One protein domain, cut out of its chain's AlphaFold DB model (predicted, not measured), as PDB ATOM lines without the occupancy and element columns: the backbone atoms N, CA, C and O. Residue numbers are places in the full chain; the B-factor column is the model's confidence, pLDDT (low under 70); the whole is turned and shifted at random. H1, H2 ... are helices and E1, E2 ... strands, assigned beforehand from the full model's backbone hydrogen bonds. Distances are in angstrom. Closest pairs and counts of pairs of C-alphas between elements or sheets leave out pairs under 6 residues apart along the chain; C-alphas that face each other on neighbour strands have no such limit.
ATOM      1  N   PHE A 190      21.422 178.226  -8.516       68.62
ATOM      2  CA  PHE A 190      21.684 177.496  -7.276       68.62
ATOM      3  C   PHE A 190      21.212 178.305  -6.067       68.62
ATOM      4  O   PHE A 190      21.598 179.468  -5.902       68.62
ATOM      5  N   PHE A 191      20.398 177.697  -5.212       74.75
ATOM      6  CA  PHE A 191      19.857 178.320  -4.009       74.75
ATOM      7  C   PHE A 191      20.743 177.997  -2.806       74.75
ATOM      8  O   PHE A 191      20.738 176.870  -2.316       74.75
ATOM      9  N   LYS A 192      21.481 178.994  -2.298       78.38
ATOM     10  CA  LYS A 192      22.277 178.808  -1.078       78.38
ATOM     11  C   LYS A 192      21.413 178.918   0.171       78.38
ATOM     12  O   LYS A 192      21.110 180.020   0.629       78.38
ATOM     13  N   LEU A 193      21.075 177.760   0.728       80.31
ATOM     14  CA  LEU A 193      20.496 177.577   2.062       80.31
ATOM     15  C   LEU A 193      21.575 177.046   3.019       80.31
ATOM     16  O   LEU A 193      22.482 176.355   2.566       80.31
ATOM     17  N   GLY A 194      21.531 177.394   4.309       75.44
ATOM     18  CA  GLY A 194      22.318 176.750   5.383       75.44
ATOM     19  C   GLY A 194      23.823 176.501   5.183       75.44
ATOM     20  O   GLY A 194      24.351 175.547   5.750       75.44
ATOM     21  N   GLY A 195      24.522 177.294   4.362       76.69
ATOM     22  CA  GLY A 195      25.947 177.080   4.053       76.69
ATOM     23  C   GLY A 195      26.248 176.081   2.921       76.69
ATOM     24  O   GLY A 195      27.414 175.783   2.682       76.69
ATOM     25  N   THR A 196      25.237 175.616   2.188       78.94
ATOM     26  CA  THR A 196      25.375 174.703   1.033       78.94
ATOM     27  C   THR A 196      26.476 175.095   0.036       78.94
ATOM     28  O   THR A 196      26.620 176.260  -0.371       78.94
ATOM     29  N   GLY A 197      27.269 174.100  -0.365       71.94
ATOM     30  CA  GLY A 197      28.435 174.225  -1.236       71.94
ATOM     31  C   GLY A 197      29.622 174.947  -0.587       71.94
ATOM     32  O   GLY A 197      30.481 175.486  -1.296       71.94
ATOM     33  N   THR A 198      29.656 175.052   0.747       77.06
ATOM     34  CA  THR A 198      30.778 175.653   1.495       77.06
ATOM     35  C   THR A 198      31.353 174.751   2.584       77.06
ATOM     36  O   THR A 198      32.455 175.028   3.069       77.06
ATOM     37  N   HIS A 199      30.678 173.652   2.923       77.38
ATOM     38  CA  HIS A 199      31.144 172.703   3.926       77.38
ATOM     39  C   HIS A 199      32.199 171.769   3.314       77.38
ATOM     40  O   HIS A 199      32.275 171.574   2.105       77.38
ATOM     41  N   TYR A 200      33.095 171.227   4.143       73.06
ATOM     42  CA  TYR A 200      34.091 170.206   3.761       73.06
ATOM     43  C   TYR A 200      34.995 170.493   2.536       73.06
ATOM     44  O   TYR A 200      35.746 169.613   2.112       73.06
ATOM     45  N   ARG A 201      35.045 171.732   2.019       62.78
ATOM     46  CA  ARG A 201      35.805 172.143   0.815       62.78
ATOM     47  C   ARG A 201      37.312 171.814   0.856       62.78
ATOM     48  O   ARG A 201      37.948 171.732  -0.191       62.78
ATOM     49  N   GLY A 202      37.887 171.601   2.044       54.88
ATOM     50  CA  GLY A 202      39.270 171.137   2.230       54.88
ATOM     51  C   GLY A 202      39.468 169.611   2.196       54.88
ATOM     52  O   GLY A 202      40.558 169.154   1.863       54.88
ATOM     53  N   ALA A 203      38.436 168.811   2.485       51.72
ATOM     54  CA  ALA A 203      38.536 167.351   2.625       51.72
ATOM     55  C   ALA A 203      38.731 166.606   1.289       51.72
ATOM     56  O   ALA A 203      39.106 165.434   1.276       51.72
ATOM     57  N   VAL A 220      24.276 182.216  -8.380       60.12
ATOM     58  CA  VAL A 220      23.948 181.789  -7.019       60.12
ATOM     59  C   VAL A 220      22.975 182.789  -6.398       60.12
ATOM     60  O   VAL A 220      23.287 183.974  -6.261       60.12
ATOM     61  N   VAL A 221      21.803 182.313  -5.978       62.78
ATOM     62  CA  VAL A 221      20.853 183.115  -5.201       62.78
ATOM     63  C   VAL A 221      21.252 183.037  -3.733       62.78
ATOM     64  O   VAL A 221      21.043 182.031  -3.054       62.78
ATOM     65  N   HIS A 222      21.828 184.131  -3.246       59.59
ATOM     66  CA  HIS A 222      22.026 184.378  -1.824       59.59
ATOM     67  C   HIS A 222      20.740 184.956  -1.210       59.59
ATOM     68  O   HIS A 222      20.034 185.728  -1.860       59.59
ATOM     69  N   SER A 223      20.460 184.616   0.052       56.75
ATOM     70  CA  SER A 223      19.349 185.178   0.846       56.75
ATOM     71  C   SER A 223      17.931 184.892   0.319       56.75
ATOM     72  O   SER A 223      17.030 185.713   0.479       56.75
ATOM     73  N   ALA A 224      17.700 183.707  -0.259       62.03
ATOM     74  CA  ALA A 224      16.363 183.289  -0.699       62.03
ATOM     75  C   ALA A 224      15.336 183.229   0.455       62.03
ATOM     76  O   ALA A 224      14.177 183.579   0.252       62.03
ATOM     77  N   LEU A 225      15.769 182.856   1.668       63.53
ATOM     78  CA  LEU A 225      14.910 182.655   2.846       63.53
ATOM     79  C   LEU A 225      14.018 183.860   3.184       63.53
ATOM     80  O   LEU A 225      12.836 183.686   3.457       63.53
ATOM     81  N   SER A 226      14.527 185.093   3.073       64.19
ATOM     82  CA  SER A 226      13.748 186.302   3.398       64.19
ATOM     83  C   SER A 226      12.564 186.587   2.458       64.19
ATOM     84  O   SER A 226      11.794 187.507   2.721       64.19
ATOM     85  N   ALA A 227      12.425 185.841   1.357       66.88
ATOM     86  CA  ALA A 227      11.281 185.932   0.450       66.88
ATOM     87  C   ALA A 227      10.118 184.991   0.831       66.88
ATOM     88  O   ALA A 227       9.032 185.121   0.267       66.88
ATOM     89  N   PHE A 228      10.333 184.054   1.760       71.75
ATOM     90  CA  PHE A 228       9.338 183.072   2.198       71.75
ATOM     91  C   PHE A 228       8.534 183.568   3.416       71.75
ATOM     92  O   PHE A 228       9.020 184.432   4.152       71.75
ATOM     93  N   PRO A 229       7.313 183.050   3.658       78.12
ATOM     94  CA  PRO A 229       6.584 183.299   4.904       78.12
ATOM     95  C   PRO A 229       7.365 182.770   6.124       78.12
ATOM     96  O   PRO A 229       8.148 181.833   5.969       78.12
ATOM     97  N   PRO A 230       7.159 183.329   7.335       77.19
ATOM     98  CA  PRO A 230       7.958 182.994   8.521       77.19
ATOM     99  C   PRO A 230       7.905 181.505   8.897       77.19
ATOM    100  O   PRO A 230       8.928 180.942   9.257       77.19
ATOM    101  N   GLU A 231       6.761 180.850   8.710       76.25
ATOM    102  CA  GLU A 231       6.579 179.402   8.910       76.25
ATOM    103  C   GLU A 231       7.559 178.566   8.061       76.25
ATOM    104  O   GLU A 231       8.257 177.694   8.573       76.25
ATOM    105  N   ALA A 232       7.722 178.917   6.781       71.19
ATOM    106  CA  ALA A 232       8.700 178.281   5.898       71.19
ATOM    107  C   ALA A 232      10.148 178.741   6.167       71.19
ATOM    108  O   ALA A 232      11.090 178.062   5.768       71.19
ATOM    109  N   GLN A 233      10.359 179.884   6.835       77.19
ATOM    110  CA  GLN A 233      11.695 180.280   7.297       77.19
ATOM    111  C   GLN A 233      12.143 179.416   8.482       77.19
ATOM    112  O   GLN A 233      13.295 179.003   8.496       77.19
ATOM    113  N   GLU A 234      11.249 179.099   9.425       78.19
ATOM    114  CA  GLU A 234      11.532 178.193  10.549       78.19
ATOM    115  C   GLU A 234      11.821 176.758  10.069       78.19
ATOM    116  O   GLU A 234      12.764 176.121  10.540       78.19
ATOM    117  N   GLU A 235      11.074 176.262   9.078       77.81
ATOM    118  CA  GLU A 235      11.311 174.945   8.469       77.81
ATOM    119  C   GLU A 235      12.674 174.868   7.749       77.81
ATOM    120  O   GLU A 235      13.435 173.906   7.923       77.81
ATOM    121  N   LEU A 236      13.012 175.902   6.971       81.75
ATOM    122  CA  LEU A 236      14.228 175.958   6.154       81.75
ATOM    123  C   LEU A 236      15.471 176.488   6.897       81.75
ATOM    124  O   LEU A 236      16.555 176.504   6.305       81.75
ATOM    125  N   ASP A 237      15.363 176.896   8.163       81.06
ATOM    126  CA  ASP A 237      16.513 177.318   8.975       81.06
ATOM    127  C   ASP A 237      17.438 176.141   9.346       81.06
ATOM    128  O   ASP A 237      17.022 174.980   9.373       81.06
ATOM    129  N   GLY A 238      18.701 176.442   9.651       84.19
ATOM    130  CA  GLY A 238      19.725 175.482  10.073       84.19
ATOM    131  C   GLY A 238      20.796 175.179   9.019       84.19
ATOM    132  O   GLY A 238      20.912 175.851   7.992       84.19
ATOM    133  N   GLU A 239      21.624 174.168   9.296       88.88
ATOM    134  CA  GLU A 239      22.700 173.732   8.397       88.88
ATOM    135  C   GLU A 239      22.169 172.807   7.295       88.88
ATOM    136  O   GLU A 239      21.466 171.828   7.563       88.88
ATOM    137  N   TRP A 240      22.550 173.105   6.053       92.19
ATOM    138  CA  TRP A 240      22.171 172.353   4.861       92.19
ATOM    139  C   TRP A 240      23.422 171.926   4.088       92.19
ATOM    140  O   TRP A 240      24.385 172.689   3.975       92.19
ATOM    141  N   PHE A 241      23.373 170.724   3.523       91.44
ATOM    142  CA  PHE A 241      24.410 170.115   2.697       91.44
ATOM    143  C   PHE A 241      23.920 169.963   1.256       91.44
ATOM    144  O   PHE A 241      22.812 169.475   1.030       91.44
ATOM    145  N   ASP A 242      24.741 170.350   0.281       89.25
ATOM    146  CA  ASP A 242      24.601 169.879  -1.098       89.25
ATOM    147  C   ASP A 242      25.213 168.467  -1.263       89.25
ATOM    148  O   ASP A 242      25.652 167.837  -0.295       89.25
ATOM    149  N   LEU A 243      25.240 167.931  -2.488       88.12
ATOM    150  CA  LEU A 243      25.793 166.593  -2.728       88.12
ATOM    151  C   LEU A 243      27.306 166.495  -2.427       88.12
ATOM    152  O   LEU A 243      27.784 165.428  -2.036       88.12
ATOM    153  N   TRP A 244      28.066 167.583  -2.580       85.44
ATOM    154  CA  TRP A 244      29.500 167.628  -2.282       85.44
ATOM    155  C   TRP A 244      29.762 167.763  -0.785       85.44
ATOM    156  O   TRP A 244      30.624 167.054  -0.258       85.44
ATOM    157  N   ASP A 245      28.996 168.617  -0.103       89.81
ATOM    158  CA  ASP A 245      29.007 168.742   1.353       89.81
ATOM    159  C   ASP A 245      28.692 167.383   2.003       89.81
ATOM    160  O   ASP A 245      29.413 166.960   2.904       89.81
ATOM    161  N   LEU A 246      27.682 166.654   1.500       91.44
ATOM    162  CA  LEU A 246      27.294 165.323   1.985       91.44
ATOM    163  C   LEU A 246      28.417 164.286   1.805       91.44
ATOM    164  O   LEU A 246      28.747 163.557   2.740       91.44
ATOM    165  N   VAL A 247      29.051 164.235   0.628       87.75
ATOM    166  CA  VAL A 247      30.216 163.361   0.380       87.75
ATOM    167  C   VAL A 247      31.404 163.738   1.278       87.75
ATOM    168  O   VAL A 247      32.165 162.865   1.704       87.75
ATOM    169  N   GLY A 248      31.566 165.027   1.585       87.31
ATOM    170  CA  GLY A 248      32.552 165.528   2.538       87.31
ATOM    171  C   GLY A 248      32.259 165.107   3.981       87.31
ATOM    172  O   GLY A 248      33.162 164.616   4.658       87.31
ATOM    173  N   TYR A 249      31.003 165.230   4.411       91.31
ATOM    174  CA  TYR A 249      30.512 164.844   5.734       91.31
ATOM    175  C   TYR A 249      30.709 163.346   5.990       91.31
ATOM    176  O   TYR A 249      31.375 162.969   6.952       91.31
ATOM    177  N   LEU A 250      30.231 162.486   5.080       90.44
ATOM    178  CA  LEU A 250      30.378 161.028   5.201       90.44
ATOM    179  C   LEU A 250      31.854 160.606   5.285       90.44
ATOM    180  O   LEU A 250      32.203 159.715   6.054       90.44
ATOM    181  N   ARG A 251      32.745 161.283   4.544       86.94
ATOM    182  CA  ARG A 251      34.196 161.056   4.625       86.94
ATOM    183  C   ARG A 251      34.784 161.499   5.966       86.94
ATOM    184  O   ARG A 251      35.653 160.803   6.484       86.94
ATOM    185  N   ALA A 252      34.355 162.643   6.498       88.00
ATOM    186  CA  ALA A 252      34.854 163.192   7.758       88.00
ATOM    187  C   ALA A 252      34.441 162.334   8.965       88.00
ATOM    188  O   ALA A 252      35.287 162.019   9.796       88.00
ATOM    189  N   GLU A 253      33.187 161.880   8.998       87.00
ATOM    190  CA  GLU A 253      32.652 160.962  10.019       87.00
ATOM    191  C   GLU A 253      33.067 159.492   9.790       87.00
ATOM    192  O   GLU A 253      32.717 158.596  10.557       87.00
ATOM    193  N   THR A 254      33.844 159.215   8.738       87.38
ATOM    194  CA  THR A 254      34.321 157.873   8.356       87.38
ATOM    195  C   THR A 254      33.196 156.846   8.144       87.38
ATOM    196  O   THR A 254      33.310 155.670   8.489       87.38
ATOM    197  N   ILE A 255      32.090 157.298   7.554       88.75
ATOM    198  CA  ILE A 255      30.909 156.486   7.251       88.75
ATOM    199  C   ILE A 255      31.082 155.825   5.882       88.75
ATOM    200  O   ILE A 255      31.438 156.477   4.900       88.75
ATOM    201  N   THR A 256      30.793 154.526   5.808       88.94
ATOM    202  CA  THR A 256      30.864 153.741   4.567       88.94
ATOM    203  C   THR A 256      29.474 153.259   4.165       88.94
ATOM    204  O   THR A 256      28.761 152.665   4.969       88.94
ATOM    205  N   LEU A 257      29.085 153.503   2.912       90.62
ATOM    206  CA  LEU A 257      27.811 153.043   2.357       90.62
ATOM    207  C   LEU A 257      27.993 151.657   1.719       90.62
ATOM    208  O   LEU A 257      28.879 151.482   0.882       90.62
ATOM    209  N   SER A 258      27.153 150.691   2.091       89.19
ATOM    210  CA  SER A 258      27.175 149.310   1.587       89.19
ATOM    211  C   SER A 258      25.764 148.817   1.257       89.19
ATOM    212  O   SER A 258      24.799 149.248   1.884       89.19
ATOM    213  N   LEU A 259      25.630 147.906   0.289       88.06
ATOM    214  CA  LEU A 259      24.375 147.176   0.039       88.06
ATOM    215  C   LEU A 259      24.227 145.948   0.952       88.06
ATOM    216  O   LEU A 259      23.116 145.476   1.168       88.06
ATOM    217  N   GLU A 260      25.342 145.432   1.467       84.69
ATOM    218  CA  GLU A 260      25.408 144.214   2.277       84.69
ATOM    219  C   GLU A 260      25.899 144.546   3.698       84.69
ATOM    220  O   GLU A 260      26.678 145.497   3.865       84.69
ATOM    221  N   PRO A 261      25.466 143.794   4.728       80.69
ATOM    222  CA  PRO A 261      25.973 143.965   6.085       80.69
ATOM    223  C   PRO A 261      27.485 143.678   6.146       80.69
ATOM    224  O   PRO A 261      27.991 142.851   5.380       80.69
ATOM    225  N   PRO A 262      28.234 144.342   7.044       79.56
ATOM    226  CA  PRO A 262      29.668 144.117   7.176       79.56
ATOM    227  C   PRO A 262      29.955 142.694   7.685       79.56
ATOM    228  O   PRO A 262      29.506 142.306   8.759       79.56
ATOM    229  N   ASN A 263      30.737 141.922   6.921       72.81
ATOM    230  CA  ASN A 263      31.152 140.558   7.294       72.81
ATOM    231  C   ASN A 263      32.282 140.519   8.347       72.81
ATOM    232  O   ASN A 263      32.571 139.460   8.896       72.81
ATOM    233  N   GLU A 264      32.934 141.654   8.610       69.62
ATOM    234  CA  GLU A 264      34.025 141.816   9.575       69.62
ATOM    235  C   GLU A 264      33.817 143.116  10.369       69.62
ATOM    236  O   GLU A 264      33.153 144.036   9.887       69.62
ATOM    237  N   GLU A 265      34.400 143.219  11.569       61.81
ATOM    238  CA  GLU A 265      34.357 144.436  12.395       61.81
ATOM    239  C   GLU A 265      35.149 145.581  11.734       61.81
ATOM    240  O   GLU A 265      36.329 145.812  12.004       61.81
ATOM    241  N   THR A 266      34.497 146.321  10.837       64.50
ATOM    242  CA  THR A 266      35.085 147.500  10.201       64.50
ATOM    243  C   THR A 266      35.279 148.619  11.221       64.50
ATOM    244  O   THR A 266      34.343 148.989  11.924       64.50
ATOM    245  N   THR A 267      36.440 149.282  11.207       68.56
ATOM    246  CA  THR A 267      36.736 150.498  12.005       68.56
ATOM    247  C   THR A 267      35.872 151.719  11.652       68.56
ATOM    248  O   THR A 267      36.103 152.818  12.150       68.56
ATOM    249  N   HIS A 268      34.916 151.545  10.746       77.31
ATOM    250  CA  HIS A 268      34.100 152.564  10.110       77.31
ATOM    251  C   HIS A 268      32.629 152.208  10.298       77.31
ATOM    252  O   HIS A 268      32.256 151.036  10.216       77.31
ATOM    253  N   ARG A 269      31.783 153.213  10.538       85.38
ATOM    254  CA  ARG A 269      30.337 153.000  10.649       85.38
ATOM    255  C   ARG A 269      29.796 152.639   9.265       85.38
ATOM    256  O   ARG A 269      29.764 153.488   8.374       85.38
ATOM    257  N   THR A 270      29.378 151.389   9.093       88.56
ATOM    258  CA  THR A 270      28.804 150.903   7.833       88.56
ATOM    259  C   THR A 270      27.287 151.093   7.836       88.56
ATOM    260  O   THR A 270      26.605 150.786   8.814       88.56
ATOM    261  N   VAL A 271      26.758 151.622   6.738       92.31
ATOM    262  CA  VAL A 271      25.365 152.058   6.582       92.31
ATOM    263  C   VAL A 271      24.758 151.411   5.335       92.31
ATOM    264  O   VAL A 271      25.412 151.357   4.290       92.31
ATOM    265  N   ASN A 272      23.519 150.926   5.430       93.06
ATOM    266  CA  ASN A 272      22.757 150.403   4.302       93.06
ATOM    267  C   ASN A 272      22.446 151.537   3.315       93.06
ATOM    268  O   ASN A 272      21.680 152.452   3.615       93.06
ATOM    269  N   VAL A 273      23.019 151.468   2.114       92.94
ATOM    270  CA  VAL A 273      22.861 152.507   1.090       92.94
ATOM    271  C   VAL A 273      21.421 152.637   0.584       92.94
ATOM    272  O   VAL A 273      21.027 153.732   0.189       92.94
ATOM    273  N   VAL A 274      20.627 151.562   0.596       93.31
ATOM    274  CA  VAL A 274      19.234 151.573   0.120       93.31
ATOM    275  C   VAL A 274      18.359 152.340   1.105       93.31
ATOM    276  O   VAL A 274      17.705 153.305   0.712       93.31
ATOM    277  N   ASP A 275      18.423 151.972   2.385       92.62
ATOM    278  CA  ASP A 275      17.652 152.614   3.454       92.62
ATOM    279  C   ASP A 275      18.104 154.069   3.664       92.62
ATOM    280  O   ASP A 275      17.275 154.970   3.794       92.62
ATOM    281  N   PHE A 276      19.416 154.328   3.595       94.06
ATOM    282  CA  PHE A 276      19.980 155.676   3.655       94.06
ATOM    283  C   PHE A 276      19.480 156.561   2.509       94.06
ATOM    284  O   PHE A 276      19.040 157.687   2.736       94.06
ATOM    285  N   THR A 277      19.504 156.049   1.273       92.75
ATOM    286  CA  THR A 277      19.023 156.799   0.104       92.75
ATOM    287  C   THR A 277      17.520 157.049   0.194       92.75
ATOM    288  O   THR A 277      17.081 158.155  -0.109       92.75
ATOM    289  N   ALA A 278      16.730 156.072   0.650       92.19
ATOM    290  CA  ALA A 278      15.293 156.244   0.855       92.19
ATOM    291  C   ALA A 278      14.991 157.349   1.886       92.19
ATOM    292  O   ALA A 278      14.214 158.258   1.594       92.19
ATOM    293  N   ALA A 279      15.669 157.326   3.040       91.88
ATOM    294  CA  ALA A 279      15.519 158.338   4.086       91.88
ATOM    295  C   ALA A 279      15.940 159.746   3.620       91.88
ATOM    296  O   ALA A 279      15.248 160.724   3.904       91.88
ATOM    297  N   LEU A 280      17.033 159.864   2.853       93.38
ATOM    298  CA  LEU A 280      17.455 161.145   2.274       93.38
ATOM    299  C   LEU A 280      16.489 161.665   1.200       93.38
ATOM    300  O   LEU A 280      16.247 162.868   1.137       93.38
ATOM    301  N   VAL A 281      15.938 160.791   0.355       92.12
ATOM    302  CA  VAL A 281      14.977 161.183  -0.693       92.12
ATOM    303  C   VAL A 281      13.652 161.663  -0.095       92.12
ATOM    304  O   VAL A 281      13.016 162.533  -0.683       92.12
ATOM    305  N   GLU A 282      13.255 161.168   1.082       90.50
ATOM    306  CA  GLU A 282      12.044 161.627   1.773       90.50
ATOM    307  C   GLU A 282      12.147 163.081   2.275       90.50
ATOM    308  O   GLU A 282      11.144 163.794   2.291       90.50
ATOM    309  N   LYS A 283      13.345 163.527   2.690       88.81
ATOM    310  CA  LYS A 283      13.574 164.861   3.291       88.81
ATOM    311  C   LYS A 283      14.337 165.847   2.396       88.81
ATOM    312  O   LYS A 283      14.453 167.025   2.725       88.81
ATOM    313  N   GLY A 284      14.880 165.384   1.272       89.31
ATOM    314  CA  GLY A 284      15.683 166.200   0.365       89.31
ATOM    315  C   GLY A 284      14.869 167.237  -0.415       89.31
ATOM    316  O   GLY A 284      13.791 166.948  -0.933       89.31
ATOM    317  N   ILE A 285      15.430 168.436  -0.579       89.12
ATOM    318  CA  ILE A 285      14.861 169.519  -1.397       89.12
ATOM    319  C   ILE A 285      15.714 169.785  -2.643       89.12
ATOM    320  O   ILE A 285      16.888 169.425  -2.709       89.12
ATOM    321  N   CYS A 286      15.146 170.446  -3.652       88.12
ATOM    322  CA  CYS A 286      15.887 170.833  -4.857       88.12
ATOM    323  C   CYS A 286      16.526 172.222  -4.684       88.12
ATOM    324  O   CYS A 286      15.820 173.227  -4.714       88.12
ATOM    325  N   LEU A 287      17.858 172.300  -4.592       82.25
ATOM    326  CA  LEU A 287      18.612 173.565  -4.516       82.25
ATOM    327  C   LEU A 287      18.951 174.148  -5.901       82.25
ATOM    328  O   LEU A 287      19.832 174.996  -6.021       82.25
ATOM    329  N   GLY A 288      18.289 173.688  -6.962       81.81
ATOM    330  CA  GLY A 288      18.632 173.992  -8.352       81.81
ATOM    331  C   GLY A 288      19.221 172.763  -9.039       81.81
ATOM    332  O   GLY A 288      18.516 171.774  -9.213       81.81
ATOM    333  N   TYR A 289      20.502 172.805  -9.420       77.81
ATOM    334  CA  TYR A 289      21.187 171.673 -10.071       77.81
ATOM    335  C   TYR A 289      21.653 170.557  -9.111       77.81
ATOM    336  O   TYR A 289      22.140 169.530  -9.575       77.81
ATOM    337  N   SER A 290      21.529 170.744  -7.792       82.00
ATOM    338  CA  SER A 290      21.871 169.745  -6.766       82.00
ATOM    339  C   SER A 290      20.679 169.517  -5.833       82.00
ATOM    340  O   SER A 290      19.951 170.475  -5.548       82.00
ATOM    341  N   PRO A 291      20.489 168.297  -5.296       88.81
ATOM    342  CA  PRO A 291      19.693 168.123  -4.089       88.81
ATOM    343  C   PRO A 291      20.350 168.845  -2.901       88.81
ATOM    344  O   PRO A 291      21.556 169.120  -2.916       88.81
ATOM    345  N   GLY A 292      19.540 169.136  -1.889       91.44
ATOM    346  CA  GLY A 292      19.943 169.673  -0.597       91.44
ATOM    347  C   GLY A 292      19.324 168.876   0.539       91.44
ATOM    348  O   GLY A 292      18.146 168.526   0.474       91.44
ATOM    349  N   PHE A 293      20.107 168.621   1.581       94.00
ATOM    350  CA  PHE A 293      19.703 167.839   2.747       94.00
ATOM    351  C   PHE A 293      20.016 168.614   4.023       94.00
ATOM    352  O   PHE A 293      21.112 169.163   4.159       94.00
ATOM    353  N   LYS A 294      19.076 168.670   4.966       93.06
ATOM    354  CA  LYS A 294      19.312 169.285   6.273       93.06
ATOM    355  C   LYS A 294      20.236 168.380   7.085       93.06
ATOM    356  O   LYS A 294      20.078 167.158   7.063       93.06
ATOM    357  N   ARG A 295      21.201 168.947   7.812       93.19
ATOM    358  CA  ARG A 295      22.193 168.160   8.569       93.19
ATOM    359  C   ARG A 295      21.547 167.178   9.556       93.19
ATOM    360  O   ARG A 295      21.965 166.025   9.621       93.19
ATOM    361  N   SER A 296      20.506 167.621  10.264       92.88
ATOM    362  CA  SER A 296      19.707 166.793  11.180       92.88
ATOM    363  C   SER A 296      19.151 165.538  10.513       92.88
ATOM    364  O   SER A 296      19.096 164.469  11.120       92.88
ATOM    365  N   ASP A 297      18.753 165.667   9.254       93.69
ATOM    366  CA  ASP A 297      18.036 164.634   8.519       93.69
ATOM    367  C   ASP A 297      19.035 163.621   7.953       93.69
ATOM    368  O   ASP A 297      18.762 162.425   7.951       93.69
ATOM    369  N   VAL A 298      20.238 164.079   7.586       94.00
ATOM    370  CA  VAL A 298      21.389 163.224   7.259       94.00
ATOM    371  C   VAL A 298      21.826 162.407   8.480       94.00
ATOM    372  O   VAL A 298      21.978 161.191   8.377       94.00
ATOM    373  N   GLU A 299      21.971 163.040   9.647       94.12
ATOM    374  CA  GLU A 299      22.332 162.377  10.914       94.12
ATOM    375  C   GLU A 299      21.264 161.362  11.363       94.12
ATOM    376  O   GLU A 299      21.586 160.247  11.795       94.12
ATOM    377  N   THR A 300      19.986 161.700  11.175       94.00
ATOM    378  CA  THR A 300      18.854 160.792  11.411       94.00
ATOM    379  C   THR A 300      18.865 159.625  10.422       94.00
ATOM    380  O   THR A 300      18.771 158.474  10.844       94.00
ATOM    381  N   ALA A 301      19.057 159.887   9.126       94.00
ATOM    382  CA  ALA A 301      19.134 158.859   8.090       94.00
ATOM    383  C   ALA A 301      20.273 157.866   8.367       94.00
ATOM    384  O   ALA A 301      20.028 156.661   8.351       94.00
ATOM    385  N   ILE A 302      21.479 158.342   8.708       93.69
ATOM    386  CA  ILE A 302      22.625 157.500   9.117       93.69
ATOM    387  C   ILE A 302      22.252 156.592  10.293       93.69
ATOM    388  O   ILE A 302      22.628 155.424  10.308       93.69
ATOM    389  N   THR A 303      21.523 157.120  11.278       93.38
ATOM    390  CA  THR A 303      21.139 156.382  12.490       93.38
ATOM    391  C   THR A 303      20.057 155.332  12.214       93.38
ATOM    392  O   THR A 303      20.080 154.262  12.811       93.38
ATOM    393  N   LEU A 304      19.128 155.607  11.294       91.88
ATOM    394  CA  LEU A 304      18.072 154.666  10.897       91.88
ATOM    395  C   LEU A 304      18.560 153.558   9.953       91.88
ATOM    396  O   LEU A 304      17.951 152.495   9.908       91.88
ATOM    397  N   SER A 305      19.632 153.810   9.198       92.56
ATOM    398  CA  SER A 305      20.165 152.891   8.180       92.56
ATOM    399  C   SER A 305      21.515 152.263   8.548       92.56
ATOM    400  O   SER A 305      22.085 151.517   7.753       92.56
ATOM    401  N   SER A 306      22.055 152.524   9.742       90.00
ATOM    402  CA  SER A 306      23.238 151.814  10.237       90.00
ATOM    403  C   SER A 306      22.924 150.342  10.487       90.00
ATOM    404  O   SER A 306      21.943 150.032  11.161       90.00
ATOM    405  N   TRP A 307      23.796 149.448  10.020       82.50
ATOM    406  CA  TRP A 307      23.748 148.046  10.431       82.50
ATOM    407  C   TRP A 307      24.051 147.960  11.937       82.50
ATOM    408  O   TRP A 307      25.068 148.496  12.385       82.50
ATOM    409  N   THR A 308      23.141 147.345  12.694       61.56
ATOM    410  CA  THR A 308      23.219 147.150  14.155       61.56
ATOM    411  C   THR A 308      23.964 145.879  14.526       61.56
ATOM    412  O   THR A 308      23.602 144.838  13.930       61.56
TER     413      THR A 308
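Overview. This is residues 190 to 203 and 220 to 308 of the 308 residues of an uncharacterized protein of Talaromyces amestolkiae (UniProt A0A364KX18). An elongated body in which H4 and H5 pack side by side and H3, near H5 but touching neither, makes a triangle with them, the three helices lying between a pair of parallel strands, E1 and E2, at one end and the strand E3 at the other. Past E3 the small helices H1 and H2 make one end of the long axis, and the loop of residues 259 to 268 makes the other. The printed part has 103 residues, with five named helices and three named strands in the order H1 H2 H3 E1 E2 H4 E3 H5; the sheet is E1 beside E2, and the class is mixed, helices and strands. It is only just compact, close to loose, with a radius of gyration of the C-alphas of 15.0 A and spans of 50 by 29 by 20 A.

Arrangement. E1, residues 255 to 258, and E2, residues 269 to 272, are parallel neighbours at 34 degrees, with N 258 and O 271 2.9 A apart and N 256 and O 269 3.0 A apart, within hydrogen-bond range. The C-alphas of Asn 272 and Ser 305 are the closest of E2 and H5, residues 295 to 305, at 5.3 A. H5 and H4, residues 273 to 283, touch, closest at the C-alphas of Phe 276 and Ser 305, 5.3 A; they run opposite ways at a steep tilt of 37 degrees, only just past shallow. H3, residues 243 to 252, touches no helix but is near H5. E3, residues 291 to 294, pairs with no named strand; its closest C-alphas to H3 are Pro 291 and Leu 243, 6.4 A. Residues 240 to 241 pair antiparallel with 293 to 294 of E3, and residues 285 to 286 with its 291 to 292. H1, residues 224 to 227, and H2, residues 230 to 236, only just touch, with 3 pairs of C-alphas within 8 A, the closest Leu 225 and Gln 233 at 6.0 A. Every O i to N i+4 pair is within hydrogen-bond range in H2, H3 and H5; in H4 it is 6 of 7, and H1 is too short for such a pair.

Along the chain. H1 begins at C-alpha 224, (16.363, 183.289, -0.699), and H2 follows after a tight link. H3 is 14.3 A long, E1 9.9 A and E2 10.2 A, with C-alpha 255 at (30.909, 156.486, 7.251). H4 is 15.6 A long and E3 10.4 A. H5, 15.4 A, ends at C-alpha 305, (20.165, 152.891, 8.180).

Size, cuts and confidence. The C-alphas of Ala 227 and Glu 264, the two farthest apart, are 50.5 A apart. Residues 204 to 219 are cut out, with 22.7 A between C-alphas 203 and 220. No link is long. Mean pLDDT of the printed part is 82.3; under 70 are residues 190, 201 to 203, 220 to 227, 264 to 267 and 308.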